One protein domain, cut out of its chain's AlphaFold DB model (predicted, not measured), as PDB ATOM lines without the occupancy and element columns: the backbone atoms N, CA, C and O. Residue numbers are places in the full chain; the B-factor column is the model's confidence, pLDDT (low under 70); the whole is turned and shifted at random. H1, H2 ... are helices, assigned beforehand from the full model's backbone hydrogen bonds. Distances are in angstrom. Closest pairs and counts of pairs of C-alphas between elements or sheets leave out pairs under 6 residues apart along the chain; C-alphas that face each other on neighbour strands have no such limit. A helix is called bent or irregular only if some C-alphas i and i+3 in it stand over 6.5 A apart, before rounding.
ATOM      1  N   THR A  50     106.887 134.507  97.612       73.81
ATOM      2  CA  THR A  50     107.375 133.531  98.589       73.81
ATOM      3  C   THR A  50     106.657 133.642  99.932       73.81
ATOM      4  O   THR A  50     106.233 132.626 100.487       73.81
ATOM      5  N   LYS A  51     106.366 134.862 100.416       73.00
ATOM      6  CA  LYS A  51     105.614 135.069 101.676       73.00
ATOM      7  C   LYS A  51     104.217 134.435 101.656       73.00
ATOM      8  O   LYS A  51     103.710 134.039 102.706       73.00
ATOM      9  N   LYS A  52     103.578 134.316 100.485       67.06
ATOM     10  CA  LYS A  52     102.248 133.690 100.366       67.06
ATOM     11  C   LYS A  52     102.271 132.173 100.553       67.06
ATOM     12  O   LYS A  52     101.343 131.662 101.171       67.06
ATOM     13  N   PHE A  53     103.297 131.477 100.061       63.41
ATOM     14  CA  PHE A  53     103.418 130.028 100.266       63.41
ATOM     15  C   PHE A  53     103.580 129.698 101.749       63.41
ATOM     16  O   PHE A  53     102.892 128.823 102.261       63.41
ATOM     17  N   VAL A  54     104.390 130.489 102.460       60.03
ATOM     18  CA  VAL A  54     104.590 130.319 103.907       60.03
ATOM     19  C   VAL A  54     103.293 130.556 104.676       60.03
ATOM     20  O   VAL A  54     102.954 129.790 105.571       60.03
ATOM     21  N   LYS A  55     102.550 131.615 104.325       61.12
ATOM     22  CA  LYS A  55     101.319 131.970 105.038       61.12
ATOM     23  C   LYS A  55     100.255 130.880 104.933       61.12
ATOM     24  O   LYS A  55      99.497 130.718 105.877       61.12
ATOM     25  N   TRP A  56     100.174 130.176 103.805       58.22
ATOM     26  CA  TRP A  56      99.184 129.116 103.642       58.22
ATOM     27  C   TRP A  56      99.532 127.908 104.515       58.22
ATOM     28  O   TRP A  56      98.697 127.489 105.301       58.22
ATOM     29  N   ASP A  57     100.780 127.435 104.493       62.19
ATOM     30  CA  ASP A  57     101.169 126.254 105.276       62.19
ATOM     31  C   ASP A  57     101.265 126.517 106.794       62.19
ATOM     32  O   ASP A  57     100.995 125.635 107.606       62.19
ATOM     33  N   PHE A  58     101.560 127.755 107.210       59.12
ATOM     34  CA  PHE A  58     101.684 128.118 108.629       59.12
ATOM     35  C   PHE A  58     100.439 127.829 109.471       59.12
ATOM     36  O   PHE A  58     100.576 127.474 110.640       59.12
ATOM     37  N   PHE A  59      99.237 127.958 108.903       62.97
ATOM     38  CA  PHE A  59      97.998 127.714 109.649       62.97
ATOM     39  C   PHE A  59      97.593 126.239 109.708       62.97
ATOM     40  O   PHE A  59      96.824 125.870 110.592       62.97
ATOM     41  N   TYR A  60      98.096 125.404 108.799       68.75
ATOM     42  CA  TYR A  60      97.663 124.008 108.671       68.75
ATOM     43  C   TYR A  60      98.733 123.001 109.094       68.75
ATOM     44  O   TYR A  60      98.422 121.828 109.289       68.75
ATOM     45  N   ASN A  61      99.975 123.452 109.285       71.88
ATOM     46  CA  ASN A  61     101.092 122.593 109.631       71.88
ATOM     47  C   ASN A  61     101.743 123.030 110.963       71.88
ATOM     48  O   ASN A  61     102.475 124.027 111.001       71.88
ATOM     49  N   PRO A  62     101.545 122.287 112.073       77.25
ATOM     50  CA  PRO A  62     102.107 122.641 113.383       77.25
ATOM     51  C   PRO A  62     103.639 122.675 113.368       77.25
ATOM     52  O   PRO A  62     104.265 123.450 114.092       77.25
ATOM     53  N   MET A  63     104.256 121.894 112.481       73.12
ATOM     54  CA  MET A  63     105.695 121.911 112.270       73.12
ATOM     55  C   MET A  63     106.128 123.246 111.638       73.12
ATOM     56  O   MET A  63     107.165 123.795 112.019       73.12
ATOM     57  N   THR A  64     105.353 123.820 110.722       74.31
ATOM     58  CA  THR A  64     105.621 125.153 110.150       74.31
ATOM     59  C   THR A  64     105.433 126.264 111.176       74.31
ATOM     60  O   THR A  64     106.256 127.181 111.236       74.31
ATOM     61  N   MET A  65     104.431 126.144 112.050       77.38
ATOM     62  CA  MET A  65     104.241 127.073 113.163       77.38
ATOM     63  C   MET A  65     105.441 127.068 114.119       77.38
ATOM     64  O   MET A  65     106.011 128.121 114.412       77.38
ATOM     65  N   LEU A  66     105.890 125.877 114.534       80.06
ATOM     66  CA  LEU A  66     107.069 125.709 115.384       80.06
ATOM     67  C   LEU A  66     108.334 126.278 114.726       80.06
ATOM     68  O   LEU A  66     109.109 126.981 115.373       80.06
ATOM     69  N   TRP A  67     108.528 126.030 113.428       81.31
ATOM     70  CA  TRP A  67     109.647 126.604 112.676       81.31
ATOM     71  C   TRP A  67     109.594 128.137 112.642       81.31
ATOM     72  O   TRP A  67     110.627 128.783 112.834       81.31
ATOM     73  N   GLY A  68     108.413 128.725 112.442       78.44
ATOM     74  CA  GLY A  68     108.231 130.175 112.469       78.44
ATOM     75  C   GLY A  68     108.600 130.779 113.827       78.44
ATOM     76  O   GLY A  68     109.323 131.773 113.877       78.44
ATOM     77  N   ILE A  69     108.188 130.132 114.923       81.88
ATOM     78  CA  ILE A  69     108.536 130.540 116.293       81.88
ATOM     79  C   ILE A  69     110.051 130.442 116.522       81.88
ATOM     80  O   ILE A  69     110.670 131.411 116.960       81.88
ATOM     81  N   ILE A  70     110.682 129.313 116.174       82.06
ATOM     82  CA  ILE A  70     112.139 129.128 116.310       82.06
ATOM     83  C   ILE A  70     112.901 130.175 115.490       82.06
ATOM     84  O   ILE A  70     113.878 130.749 115.967       82.06
ATOM     85  N   SER A  71     112.448 130.450 114.266       78.31
ATOM     86  CA  SER A  71     113.055 131.453 113.389       78.31
ATOM     87  C   SER A  71     112.941 132.855 113.983       78.31
ATOM     88  O   SER A  71     113.916 133.605 113.959       78.31
ATOM     89  N   LEU A  72     111.795 133.193 114.585       79.94
ATOM     90  CA  LEU A  72     111.599 134.457 115.293       79.94
ATOM     91  C   LEU A  72     112.578 134.597 116.467       79.94
ATOM     92  O   LEU A  72     113.253 135.621 116.571       79.94
ATOM     93  N   PHE A  73     112.718 133.560 117.300       81.44
ATOM     94  CA  PHE A  73     113.684 133.551 118.404       81.44
ATOM     95  C   PHE A  73     115.131 133.676 117.915       81.44
ATOM     96  O   PHE A  73     115.904 134.448 118.485       81.44
ATOM     97  N   LYS A  74     115.504 132.967 116.841       78.12
ATOM     98  CA  LYS A  74     116.838 133.076 116.231       78.12
ATOM     99  C   LYS A  74     117.117 134.497 115.733       78.12
ATOM    100  O   LYS A  74     118.185 135.030 116.022       78.12
ATOM    101  N   ILE A  75     116.158 135.133 115.054       78.19
ATOM    102  CA  ILE A  75     116.289 136.524 114.581       78.19
ATOM    103  C   ILE A  75     116.388 137.498 115.758       78.19
ATOM    104  O   ILE A  75     117.201 138.419 115.712       78.19
ATOM    105  N   ALA A  76     115.596 137.299 116.814       79.06
ATOM    106  CA  ALA A  76     115.626 138.152 118.000       79.06
ATOM    107  C   ALA A  76     116.965 138.058 118.753       79.06
ATOM    108  O   ALA A  76     117.490 139.075 119.193       79.06
ATOM    109  N   LYS A  77     117.536 136.850 118.875       78.94
ATOM    110  CA  LYS A  77     118.767 136.601 119.642       78.94
ATOM    111  C   LYS A  77     120.050 136.909 118.865       78.94
ATOM    112  O   LYS A  77     120.998 137.426 119.442       78.94
ATOM    113  N   MET A  78     120.107 136.552 117.583       68.88
ATOM    114  CA  MET A  78     121.335 136.609 116.767       68.88
ATOM    115  C   MET A  78     121.294 137.717 115.705       68.88
ATOM    116  O   MET A  78     122.228 137.882 114.918       68.88
ATOM    117  N   GLY A  79     120.210 138.494 115.675       66.38
ATOM    118  CA  GLY A  79     120.002 139.552 114.704       66.38
ATOM    119  C   GLY A  79     119.820 139.024 113.279       66.38
ATOM    120  O   GLY A  79     119.535 137.853 113.025       66.38
ATOM    121  N   ARG A  80     119.985 139.922 112.303       62.88
ATOM    122  CA  ARG A  80     119.759 139.620 110.879       62.88
ATOM    123  C   ARG A  80     120.830 138.704 110.262       62.88
ATOM    124  O   ARG A  80     120.573 138.157 109.194       62.88
ATOM    125  N   LYS A  81     121.970 138.488 110.935       63.00
ATOM    126  CA  LYS A  81     123.098 137.676 110.434       63.00
ATOM    127  C   LYS A  81     122.726 136.209 110.161       63.00
ATOM    128  O   LYS A  81     123.249 135.630 109.222       63.00
ATOM    129  N   ASN A  82     121.741 135.650 110.874       67.12
ATOM    130  CA  ASN A  82     121.264 134.275 110.653       67.12
ATOM    131  C   ASN A  82     120.061 134.149 109.705       67.12
ATOM    132  O   ASN A  82     119.477 133.071 109.589       67.12
ATOM    133  N   ARG A  83     119.675 135.218 108.990       69.12
ATOM    134  CA  ARG A  83     118.609 135.122 107.972       69.12
ATOM    135  C   ARG A  83     118.936 134.089 106.899       69.12
ATOM    136  O   ARG A  83     118.024 133.411 106.442       69.12
ATOM    137  N   PHE A  84     120.210 133.960 106.537       69.88
ATOM    138  CA  PHE A  84     120.685 132.967 105.578       69.88
ATOM    139  C   PHE A  84     120.315 131.541 105.995       69.88
ATOM    140  O   PHE A  84     119.600 130.859 105.268       69.88
ATOM    141  N   GLU A  85     120.720 131.119 107.196       72.50
ATOM    142  CA  GLU A  85     120.419 129.779 107.711       72.50
ATOM    143  C   GLU A  85     118.910 129.531 107.782       72.50
ATOM    144  O   GLU A  85     118.429 128.461 107.416       72.50
ATOM    145  N   ILE A  86     118.138 130.530 108.222       75.94
ATOM    146  CA  ILE A  86     116.675 130.431 108.301       75.94
ATOM    147  C   ILE A  86     116.074 130.201 106.914       75.94
ATOM    148  O   ILE A  86     115.193 129.353 106.763       75.94
ATOM    149  N   TRP A  87     116.558 130.917 105.901       74.44
ATOM    150  CA  TRP A  87     116.104 130.737 104.530       74.44
ATOM    151  C   TRP A  87     116.570 129.418 103.900       74.44
ATOM    152  O   TRP A  87     115.815 128.809 103.146       74.44
ATOM    153  N   GLN A  88     117.768 128.929 104.217       75.00
ATOM    154  CA  GLN A  88     118.185 127.595 103.781       75.00
ATOM    155  C   GLN A  88     117.292 126.514 104.395       75.00
ATOM    156  O   GLN A  88     116.766 125.663 103.679       75.00
ATOM    157  N   HIS A  89     117.030 126.598 105.703       74.12
ATOM    158  CA  HIS A  89     116.090 125.705 106.379       74.12
ATOM    159  C   HIS A  89     114.671 125.800 105.808       74.12
ATOM    160  O   HIS A  89     113.984 124.781 105.740       74.12
ATOM    161  N   TYR A  90     114.236 126.996 105.391       74.38
ATOM    162  CA  TYR A  90     112.974 127.188 104.680       74.38
ATOM    163  C   TYR A  90     112.937 126.322 103.417       74.38
ATOM    164  O   TYR A  90     112.072 125.457 103.303       74.38
ATOM    165  N   PHE A  91     113.902 126.473 102.507       71.94
ATOM    166  CA  PHE A  91     113.878 125.706 101.263       71.94
ATOM    167  C   PHE A  91     113.947 124.203 101.500       71.94
ATOM    168  O   PHE A  91     113.159 123.487 100.902       71.94
ATOM    169  N   THR A  92     114.778 123.729 102.430       75.75
ATOM    170  CA  THR A  92     114.835 122.298 102.767       75.75
ATOM    171  C   THR A  92     113.503 121.768 103.306       75.75
ATOM    172  O   THR A  92     113.123 120.635 103.023       75.75
ATOM    173  N   ARG A  93     112.777 122.567 104.097       72.69
ATOM    174  CA  ARG A  93     111.516 122.142 104.718       72.69
ATOM    175  C   ARG A  93     110.350 122.145 103.738       72.69
ATOM    176  O   ARG A  93     109.578 121.192 103.731       72.69
ATOM    177  N   PHE A  94     110.228 123.204 102.945       73.12
ATOM    178  CA  PHE A  94     109.100 123.404 102.034       73.12
ATOM    179  C   PHE A  94     109.365 122.868 100.626       73.12
ATOM    180  O   PHE A  94     108.505 123.002  99.759       73.12
ATOM    181  N   ASP A  95     110.521 122.241 100.383       76.06
ATOM    182  CA  ASP A  95     110.880 121.713  99.066       76.06
ATOM    183  C   ASP A  95     109.827 120.734  98.544       76.06
ATOM    184  O   ASP A  95     109.354 120.883  97.419       76.06
ATOM    185  N   LYS A  96     109.391 119.801  99.401       70.44
ATOM    186  CA  LYS A  96     108.366 118.797  99.077       70.44
ATOM    187  C   LYS A  96     107.003 119.423  98.790       70.44
ATOM    188  O   LYS A  96     106.266 118.934  97.938       70.44
ATOM    189  N   ASP A  97     106.658 120.505  99.479       68.31
ATOM    190  CA  ASP A  97     105.398 121.211  99.237       68.31
ATOM    191  C   ASP A  97     105.457 122.008  97.934       68.31
ATOM    192  O   ASP A  97     104.463 122.089  97.213       68.31
ATOM    193  N   LEU A  98     106.622 122.555  97.585       72.00
ATOM    194  CA  LEU A  98     106.845 123.184  96.284       72.00
ATOM    195  C   LEU A  98     106.823 122.159  95.142       72.00
ATOM    196  O   LEU A  98     106.280 122.471  94.084       72.00
ATOM    197  N   GLU A  99     107.349 120.948  95.353       70.06
ATOM    198  CA  GLU A  99     107.231 119.829  94.404       70.06
ATOM    199  C   GLU A  99     105.770 119.428  94.189       70.06
ATOM    200  O   GLU A  99     105.317 119.346  93.050       70.06
ATOM    201  N   ARG A 100     105.005 119.243  95.272       69.25
ATOM    202  CA  ARG A 100     103.590 118.840  95.199       69.25
ATOM    203  C   ARG A 100     102.693 119.898  94.561       69.25
ATOM    204  O   ARG A 100     101.756 119.549  93.851       69.25
ATOM    205  N   ASN A 101     102.960 121.178  94.820       68.44
ATOM    206  CA  ASN A 101     102.107 122.279  94.366       68.44
ATOM    207  C   ASN A 101     102.558 122.917  93.041       68.44
ATOM    208  O   ASN A 101     101.885 123.826  92.552       68.44
ATOM    209  N   GLY A 102     103.687 122.486  92.467       67.00
ATOM    210  CA  GLY A 102     104.152 122.929  91.147       67.00
ATOM    211  C   GLY A 102     104.575 124.403  91.052       67.00
ATOM    212  O   GLY A 102     104.673 124.939  89.952       67.00
TER     213      GLY A 102
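What this domain is: This is residues 50 to 102 of the 237 residues of an uncharacterized protein of uncultured archaeon (UniProt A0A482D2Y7). A long helix, H2, folds back as a U, and short H1, before it, crosses the U's open end from arm H2a toward arm H2b. The 53 printed residues hold two named helices; the class is all helix. It is compact, radius of gyration of the C-alphas 11.4 A, spanning 33 by 19 by 16 A.

How they stand to each other: H2, residues 62 to 101, assigned as one helix by its hydrogen bonds, is bent: C-alphas 77 and 80 are 9.3 A apart. Arms H2a, to residue 77, and H2b, from residue 80, run opposite ways and touch, closest at C-alphas 71 and 86, 6.3 A. H2b is irregular: C-alphas 93 and 96 are 7.3 A apart. H1, residues 50 to 60, touches H2a only at the corner, closest at C-alphas 58 and 64, 5.2 A. Every O i to N i+4 pair is within hydrogen-bond range in H2a, 5 of 7 in H1, 14 of 18 in H2b.

Where its parts are: H1 begins at C-alpha 50 (107.375, 133.531, 98.589). H2a is 22.6 A long; H2b, 29.7 A, ends at C-alpha 101 (102.107, 122.279, 94.366).

The domain as a whole: The printed part has no cut; residues 78 to 84 are among those under pLDDT 70.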